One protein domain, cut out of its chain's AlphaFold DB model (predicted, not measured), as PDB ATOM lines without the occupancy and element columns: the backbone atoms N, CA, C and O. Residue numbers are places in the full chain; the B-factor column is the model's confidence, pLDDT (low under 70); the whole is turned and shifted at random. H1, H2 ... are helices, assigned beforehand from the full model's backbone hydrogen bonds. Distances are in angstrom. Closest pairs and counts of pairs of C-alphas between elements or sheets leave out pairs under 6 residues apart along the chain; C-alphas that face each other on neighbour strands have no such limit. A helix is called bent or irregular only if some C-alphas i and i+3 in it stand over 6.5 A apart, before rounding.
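AT A GLANCE: This is residues 13 to 70 of the 203 residues of the protein "uncharacterized protein LOC112468278" of Temnothorax curvispinosus (UniProt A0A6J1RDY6). Three helices are strung out as a loose, flat zigzag: H1 leads to a tight corner, the short H2 makes the middle leg, and the long H3 folds back past H2 at a slant. Contacts are few and no two helices clearly touch; the outer ends of H1 and H3 stick out free, with residues 13 to 22 at one end and 63 to 70 at the other. The printed part has 58 residues with three named helices, in the order H1, H2, H3, and no named strand, and its class is all helix. It is loose, with a radius of gyration of the C-alphas of 13.4 A, and its C-alphas span 39 by 33 by 15 A.

IN THESE COORDINATES: The printed part begins at Lys 13. H1 is residues 15 to 30, 22.2 A from first to last C-alpha, and its first C-alpha, that of Ala 15, is at (21.805, 2.394, -21.530). H2 follows as residues 34 to 41, 10.6 A long, and begins with C-alpha 34 at (21.566, -11.556, -8.447). H3 is residues 48 to 69, the longest helix with 22 residues and 32.2 A, and its last C-alpha, that of Lys 69, is at (6.631, -8.750, 9.284). No helix is bent or irregular.

HOW THE PARTS SIT: H1 and H2 are close but not clearly touching, and their closest C-alphas, those of Gly 26 and Tyr 34, are 5.6 A apart. Their lines are about perpendicular, at 73 degrees, and their centres are 13.2 A apart. H2 and H3 are also close but not clearly touching, with the C-alphas of Gln 36 and Ser 51 the closest at 7.7 A. These two run opposite ways at a steep tilt of 42 degrees, with their centres 16.7 A apart. H1 and H3 are apart. In H1, H2 and H3 every pair of O of residue i and N of residue i+4 is within hydrogen-bond range.

THE WHOLE: The two C-alphas farthest apart are those of Gly 43 and Thr 70, at 40.4 A, and the first and last printed C-alphas, of Lys 13 and Thr 70, are 39.2 A apart. Residues 13 to 22, of which 15 to 22 belong to H1, and residues 63 to 70, of which 63 to 69 belong to H3, stand free. Without them the body has 40 residues, spans 27 by 22 by 11 A and has a radius of gyration of 10.0 A. The link from H1 to H2 is tight, with 3 residues, and the link from H2 to H3 is short, with 6; no link is long. The printed part has no cut. The mean pLDDT of the printed part is 91.0, and no printed residue is under 70.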
ATOM      1  N   LYS A  13      17.377   8.363 -20.476       79.25
ATOM      2  CA  LYS A  13      17.084   7.231 -21.373       79.25
ATOM      3  C   LYS A  13      18.345   6.475 -21.829       79.25
ATOM      4  O   LYS A  13      18.307   5.674 -22.745       79.25
ATOM      5  N   THR A  14      19.489   6.732 -21.193       84.19
ATOM      6  CA  THR A  14      20.758   6.095 -21.582       84.19
ATOM      7  C   THR A  14      20.800   4.622 -21.171       84.19
ATOM      8  O   THR A  14      20.303   4.265 -20.101       84.19
ATOM      9  N   ALA A  15      21.548   3.791 -21.905       85.75
ATOM     10  CA  ALA A  15      21.805   2.394 -21.530       85.75
ATOM     11  C   ALA A  15      22.349   2.245 -20.091       85.75
ATOM     12  O   ALA A  15      22.048   1.290 -19.371       85.75
ATOM     13  N   SER A  16      23.123   3.229 -19.611       83.75
ATOM     14  CA  SER A  16      23.614   3.262 -18.226       83.75
ATOM     15  C   SER A  16      22.482   3.297 -17.190       83.75
ATOM     16  O   SER A  16      22.605   2.729 -16.098       83.75
ATOM     17  N   ALA A  17      21.375   3.972 -17.511       85.44
ATOM     18  CA  ALA A  17      20.194   4.030 -16.669       85.44
ATOM     19  C   ALA A  17      19.512   2.662 -16.616       85.44
ATOM     20  O   ALA A  17      19.238   2.183 -15.512       85.44
ATOM     21  N   ASP A  18      19.358   1.991 -17.755       86.88
ATOM     22  CA  ASP A  18      18.753   0.658 -17.836       86.88
ATOM     23  C   ASP A  18      19.512  -0.369 -17.002       86.88
ATOM     24  O   ASP A  18      18.910  -1.104 -16.214       86.88
ATOM     25  N   PHE A  19      20.848  -0.360 -17.060       88.00
ATOM     26  CA  PHE A  19      21.663  -1.230 -16.211       88.00
ATOM     27  C   PHE A  19      21.426  -0.970 -14.719       88.00
ATOM     28  O   PHE A  19      21.269  -1.916 -13.937       88.00
ATOM     29  N   ARG A  20      21.360   0.300 -14.298       88.44
ATOM     30  CA  ARG A  20      21.074   0.663 -12.899       88.44
ATOM     31  C   ARG A  20      19.684   0.199 -12.470       88.44
ATOM     32  O   ARG A  20      19.525  -0.296 -11.347       88.44
ATOM     33  N   PHE A  21      18.691   0.319 -13.347       87.75
ATOM     34  CA  PHE A  21      17.337  -0.158 -13.099       87.75
ATOM     35  C   PHE A  21      17.281  -1.679 -12.985       87.75
ATOM     36  O   PHE A  21      16.803  -2.186 -11.968       87.75
ATOM     37  N   ALA A  22      17.864  -2.405 -13.937       89.31
ATOM     38  CA  ALA A  22      17.964  -3.860 -13.900       89.31
ATOM     39  C   ALA A  22      18.656  -4.353 -12.615       89.31
ATOM     40  O   ALA A  22      18.146  -5.244 -11.930       89.31
ATOM     41  N   CYS A  23      19.761  -3.713 -12.209       90.56
ATOM     42  CA  CYS A  23      20.443  -4.011 -10.945       90.56
ATOM     43  C   CYS A  23      19.545  -3.760  -9.727       90.56
ATOM     44  O   CYS A  23      19.519  -4.561  -8.793       90.56
ATOM     45  N   THR A  24      18.788  -2.659  -9.732       90.00
ATOM     46  CA  THR A  24      17.859  -2.312  -8.648       90.00
ATOM     47  C   THR A  24      16.750  -3.354  -8.515       90.00
ATOM     48  O   THR A  24      16.454  -3.802  -7.404       90.00
ATOM     49  N   VAL A  25      16.163  -3.776  -9.637       89.62
ATOM     50  CA  VAL A  25      15.124  -4.813  -9.682       89.62
ATOM     51  C   VAL A  25      15.683  -6.154  -9.200       89.62
ATOM     52  O   VAL A  25      15.098  -6.782  -8.313       89.62
ATOM     53  N   GLY A  26      16.856  -6.558  -9.698       90.12
ATOM     54  CA  GLY A  26      17.542  -7.779  -9.273       90.12
ATOM     55  C   GLY A  26      17.808  -7.801  -7.767       90.12
ATOM     56  O   GLY A  26      17.409  -8.740  -7.071       90.12
ATOM     57  N   GLN A  27      18.381  -6.719  -7.233       90.31
ATOM     58  CA  GLN A  27      18.651  -6.566  -5.803       90.31
ATOM     59  C   GLN A  27      17.363  -6.585  -4.964       90.31
ATOM     60  O   GLN A  27      17.331  -7.145  -3.866       90.31
ATOM     61  N   LYS A  28      16.277  -5.977  -5.453       87.62
ATOM     62  CA  LYS A  28      14.996  -5.919  -4.740       87.62
ATOM     63  C   LYS A  28      14.354  -7.299  -4.606       87.62
ATOM     64  O   LYS A  28      13.898  -7.649  -3.508       87.62
ATOM     65  N   ASN A  29      14.327  -8.049  -5.702       88.50
ATOM     66  CA  ASN A  29      13.647  -9.336  -5.789       88.50
ATOM     67  C   ASN A  29      14.484 -10.436  -5.123       88.50
ATOM     68  O   ASN A  29      14.030 -11.085  -4.175       88.50
ATOM     69  N   ILE A  30      15.738 -10.579  -5.553       86.12
ATOM     70  CA  ILE A  30      16.598 -11.725  -5.226       86.12
ATOM     71  C   ILE A  30      17.619 -11.379  -4.119       86.12
ATOM     72  O   ILE A  30      18.169 -12.271  -3.474       86.12
ATOM     73  N   GLY A  31      17.810 -10.094  -3.793       89.56
ATOM     74  CA  GLY A  31      18.893  -9.638  -2.908       89.56
ATOM     75  C   GLY A  31      20.206  -9.498  -3.677       89.56
ATOM     76  O   GLY A  31      20.202  -9.602  -4.896       89.56
ATOM     77  N   GLU A  32      21.341  -9.309  -2.994       90.19
ATOM     78  CA  GLU A  32      22.662  -9.174  -3.650       90.19
ATOM     79  C   GLU A  32      23.089 -10.421  -4.451       90.19
ATOM     80  O   GLU A  32      23.975 -10.338  -5.300       90.19
ATOM     81  N   GLY A  33      22.426 -11.566  -4.246       92.06
ATOM     82  CA  GLY A  33      22.690 -12.814  -4.971       92.06
ATOM     83  C   GLY A  33      22.459 -12.750  -6.485       92.06
ATOM     84  O   GLY A  33      22.991 -13.594  -7.204       92.06
ATOM     85  N   TYR A  34      21.737 -11.742  -6.997       92.31
ATOM     86  CA  TYR A  34      21.566 -11.556  -8.447       92.31
ATOM     87  C   TYR A  34      22.913 -11.419  -9.175       92.31
ATOM     88  O   TYR A  34      23.074 -11.929 -10.281       92.31
ATOM     89  N   THR A  35      23.907 -10.803  -8.530       92.94
ATOM     90  CA  THR A  35      25.256 -10.644  -9.088       92.94
ATOM     91  C   THR A  35      25.953 -11.990  -9.294       92.94
ATOM     92  O   THR A  35      26.524 -12.225 -10.355       92.94
ATOM     93  N   GLN A  36      25.826 -12.924  -8.346       93.38
ATOM     94  CA  GLN A  36      26.362 -14.282  -8.486       93.38
ATOM     95  C   GLN A  36      25.675 -15.057  -9.617       93.38
ATOM     96  O   GLN A  36      26.336 -15.819 -10.319       93.38
ATOM     97  N   ALA A  37      24.365 -14.869  -9.807       91.69
ATOM     98  CA  ALA A  37      23.630 -15.482 -10.913       91.69
ATOM     99  C   ALA A  37      24.096 -14.943 -12.278       91.69
ATOM    100  O   ALA A  37      24.299 -15.728 -13.204       91.69
ATOM    101  N   ILE A  38      24.336 -13.631 -12.381       92.12
ATOM    102  CA  ILE A  38      24.895 -13.004 -13.586       92.12
ATOM    103  C   ILE A  38      26.293 -13.559 -13.881       92.12
ATOM    104  O   ILE A  38      26.544 -13.980 -15.005       92.12
ATOM    105  N   LEU A  39      27.181 -13.629 -12.880       93.00
ATOM    106  CA  LEU A  39      28.533 -14.175 -13.063       93.00
ATOM    107  C   LEU A  39      28.500 -15.609 -13.602       93.00
ATOM    108  O   LEU A  39      29.190 -15.908 -14.574       93.00
ATOM    109  N   LYS A  40      27.647 -16.466 -13.028       91.62
ATOM    110  CA  LYS A  40      27.460 -17.843 -13.506       91.62
ATOM    111  C   LYS A  40      26.979 -17.890 -14.954       91.62
ATOM    112  O   LYS A  40      27.499 -18.681 -15.731       91.62
ATOM    113  N   LYS A  41      26.026 -17.029 -15.330       93.62
ATOM    114  CA  LYS A  41      25.523 -16.935 -16.711       93.62
ATOM    115  C   LYS A  41      26.602 -16.467 -17.695       93.62
ATOM    116  O   LYS A  41      26.600 -16.892 -18.840       93.62
ATOM    117  N   LEU A  42      27.543 -15.645 -17.234       94.75
ATOM    118  CA  LEU A  42      28.717 -15.208 -17.997       94.75
ATOM    119  C   LEU A  42      29.862 -16.242 -18.008       94.75
ATOM    120  O   LEU A  42      30.957 -15.925 -18.468       94.75
ATOM    121  N   GLY A  43      29.658 -17.444 -17.456       94.19
ATOM    122  CA  GLY A  43      30.696 -18.476 -17.362       94.19
ATOM    123  C   GLY A  43      31.827 -18.137 -16.385       94.19
ATOM    124  O   GLY A  43      32.890 -18.751 -16.433       94.19
ATOM    125  N   LYS A  44      31.635 -17.156 -15.493       92.38
ATOM    126  CA  LYS A  44      32.635 -16.729 -14.505       92.38
ATOM    127  C   LYS A  44      32.273 -17.225 -13.107       92.38
ATOM    128  O   LYS A  44      31.125 -17.148 -12.669       92.38
ATOM    129  N   SER A  45      33.277 -17.695 -12.368       90.19
ATOM    130  CA  SER A  45      33.095 -18.105 -10.973       90.19
ATOM    131  C   SER A  45      33.091 -16.887 -10.033       90.19
ATOM    132  O   SER A  45      33.975 -16.031 -10.145       90.19
ATOM    133  N   PRO A  46      32.138 -16.772  -9.087       88.75
ATOM    134  CA  PRO A  46      32.160 -15.713  -8.088       88.75
ATOM    135  C   PRO A  46      33.309 -15.913  -7.087       88.75
ATOM    136  O   PRO A  46      33.353 -16.904  -6.360       88.75
ATOM    137  N   GLY A  47      34.228 -14.949  -7.006       92.44
ATOM    138  CA  GLY A  47      35.383 -15.021  -6.104       92.44
ATOM    139  C   GLY A  47      35.023 -15.066  -4.609       92.44
ATOM    140  O   GLY A  47      33.933 -14.665  -4.189       92.44
ATOM    141  N   LYS A  48      35.978 -15.495  -3.769       94.06
ATOM    142  CA  LYS A  48      35.814 -15.653  -2.306       94.06
ATOM    143  C   LYS A  48      35.273 -14.393  -1.618       94.06
ATOM    144  O   LYS A  48      34.317 -14.467  -0.845       94.06
ATOM    145  N   HIS A  49      35.867 -13.233  -1.900       94.44
ATOM    146  CA  HIS A  49      35.466 -11.961  -1.284       94.44
ATOM    147  C   HIS A  49      34.050 -11.545  -1.682       94.44
ATOM    148  O   HIS A  49      33.273 -11.124  -0.823       94.44
ATOM    149  N   HIS A  50      33.706 -11.725  -2.957       93.00
ATOM    150  CA  HIS A  50      32.380 -11.434  -3.479       93.00
ATOM    151  C   HIS A  50      31.317 -12.309  -2.804       93.00
ATOM    152  O   HIS A  50      30.348 -11.796  -2.248       93.00
ATOM    153  N   SER A  51      31.544 -13.622  -2.750       94.12
ATOM    154  CA  SER A  51      30.621 -14.562  -2.106       94.12
ATOM    155  C   SER A  51      30.422 -14.267  -0.617       94.12
ATOM    156  O   SER A  51      29.292 -14.291  -0.127       94.12
ATOM    157  N   ARG A  52      31.491 -13.897   0.101       95.62
ATOM    158  CA  ARG A  52      31.405 -13.472   1.506       95.62
ATOM    159  C   ARG A  52      30.571 -12.199   1.676       95.62
ATOM    160  O   ARG A  52      29.751 -12.133   2.590       95.62
ATOM    161  N   HIS A  53      30.764 -11.206   0.808       93.25
ATOM    162  CA  HIS A  53      29.985  -9.969   0.838       93.25
ATOM    163  C   HIS A  53      28.494 -10.241   0.602       93.25
ATOM    164  O   HIS A  53      27.655  -9.798   1.387       93.25
ATOM    165  N   VAL A  54      28.162 -11.027  -0.425       93.62
ATOM    166  CA  VAL A  54      26.773 -11.387  -0.746       93.62
ATOM    167  C   VAL A  54      26.108 -12.107   0.429       93.62
ATOM    168  O   VAL A  54      24.994 -11.747   0.811       93.62
ATOM    169  N   ALA A  55      26.798 -13.061   1.063       94.12
ATOM    170  CA  ALA A  55      26.278 -13.777   2.229       94.12
ATOM    171  C   ALA A  55      25.989 -12.840   3.419       94.12
ATOM    172  O   ALA A  55      24.926 -12.932   4.044       94.12
ATOM    173  N   ALA A  56      26.898 -11.904   3.715       94.12
ATOM    174  CA  ALA A  56      26.709 -10.919   4.779       94.12
ATOM    175  C   ALA A  56      25.509  -9.996   4.496       94.12
ATOM    176  O   ALA A  56      24.630  -9.834   5.349       94.12
ATOM    177  N   SER A  57      25.426  -9.458   3.277       91.81
ATOM    178  CA  SER A  57      24.317  -8.608   2.833       91.81
ATOM    179  C   SER A  57      22.974  -9.342   2.887       91.81
ATOM    180  O   SER A  57      21.976  -8.791   3.362       91.81
ATOM    181  N   GLN A  58      22.945 -10.617   2.492       91.56
ATOM    182  CA  GLN A  58      21.739 -11.441   2.541       91.56
ATOM    183  C   GLN A  58      21.274 -11.699   3.980       91.56
ATOM    184  O   GLN A  58      20.077 -11.608   4.263       91.56
ATOM    185  N   LYS A  59      22.201 -11.945   4.914       93.44
ATOM    186  CA  LYS A  59      21.885 -12.124   6.342       93.44
ATOM    187  C   LYS A  59      21.216 -10.879   6.932       93.44
ATOM    188  O   LYS A  59      20.222 -10.992   7.653       93.44
ATOM    189  N   ILE A  60      21.712  -9.686   6.600       92.00
ATOM    190  CA  ILE A  60      21.114  -8.409   7.029       92.00
ATOM    191  C   ILE A  60      19.711  -8.242   6.427       92.00
ATOM    192  O   ILE A  60      18.758  -7.900   7.133       92.00
ATOM    193  N   LEU A  61      19.563  -8.522   5.131       89.56
ATOM    194  CA  LEU A  61      18.288  -8.431   4.422       89.56
ATOM    195  C   LEU A  61      17.227  -9.368   5.024       89.56
ATOM    196  O   LEU A  61      16.085  -8.945   5.215       89.56
ATOM    197  N   GLN A  62      17.591 -10.608   5.358       91.38
ATOM    198  CA  GLN A  62      16.699 -11.582   5.991       91.38
ATOM    199  C   GLN A  62      16.216 -11.108   7.365       91.38
ATOM    200  O   GLN A  62      15.005 -11.068   7.595       91.38
ATOM    201  N   LYS A  63      17.132 -10.654   8.233       93.75
ATOM    202  CA  LYS A  63      16.779 -10.064   9.536       93.75
ATOM    203  C   LYS A  63      15.811  -8.892   9.370       93.75
ATOM    204  O   LYS A  63      14.777  -8.834  10.031       93.75
ATOM    205  N   ARG A  64      16.083  -7.987   8.422       91.12
ATOM    206  CA  ARG A  64      15.191  -6.854   8.130       91.12
ATOM    207  C   ARG A  64      13.815  -7.315   7.648       91.12
ATOM    208  O   ARG A  64      12.809  -6.775   8.097       91.12
ATOM    209  N   ARG A  65      13.746  -8.308   6.755       91.00
ATOM    210  CA  ARG A  65      12.478  -8.873   6.258       91.00
ATOM    211  C   ARG A  65      11.656  -9.494   7.391       91.00
ATOM    212  O   ARG A  65      10.447  -9.285   7.422       91.00
ATOM    213  N   GLN A  66      12.290 -10.201   8.327       94.38
ATOM    214  CA  GLN A  66      11.622 -10.748   9.514       94.38
ATOM    215  C   GLN A  66      11.068  -9.629  10.403       94.38
ATOM    216  O   GLN A  66       9.876  -9.625  10.704       94.38
ATOM    217  N   LEU A  67      11.887  -8.620  10.723       94.19
ATOM    218  CA  LEU A  67      11.458  -7.453  11.500       94.19
ATOM    219  C   LEU A  67      10.265  -6.735  10.856       94.19
ATOM    220  O   LEU A  67       9.305  -6.403  11.545       94.19
ATOM    221  N   MET A  68      10.272  -6.556   9.531       91.38
ATOM    222  CA  MET A  68       9.182  -5.895   8.801       91.38
ATOM    223  C   MET A  68       7.837  -6.633   8.883       91.38
ATOM    224  O   MET A  68       6.786  -6.007   8.726       91.38
ATOM    225  N   LYS A  69       7.852  -7.951   9.116       93.00
ATOM    226  CA  LYS A  69       6.631  -8.750   9.284       93.00
ATOM    227  C   LYS A  69       6.002  -8.570  10.666       93.00
ATOM    228  O   LYS A  69       4.794  -8.774  10.791       93.00
ATOM    229  N   THR A  70       6.779  -8.154  11.668       96.19
ATOM    230  CA  THR A  70       6.302  -8.007  13.050       96.19
ATOM    231  C   THR A  70       5.205  -6.945  13.176       96.19
ATOM    232  O   THR A  70       5.213  -5.910  12.502       96.19
TER     233      THR A  70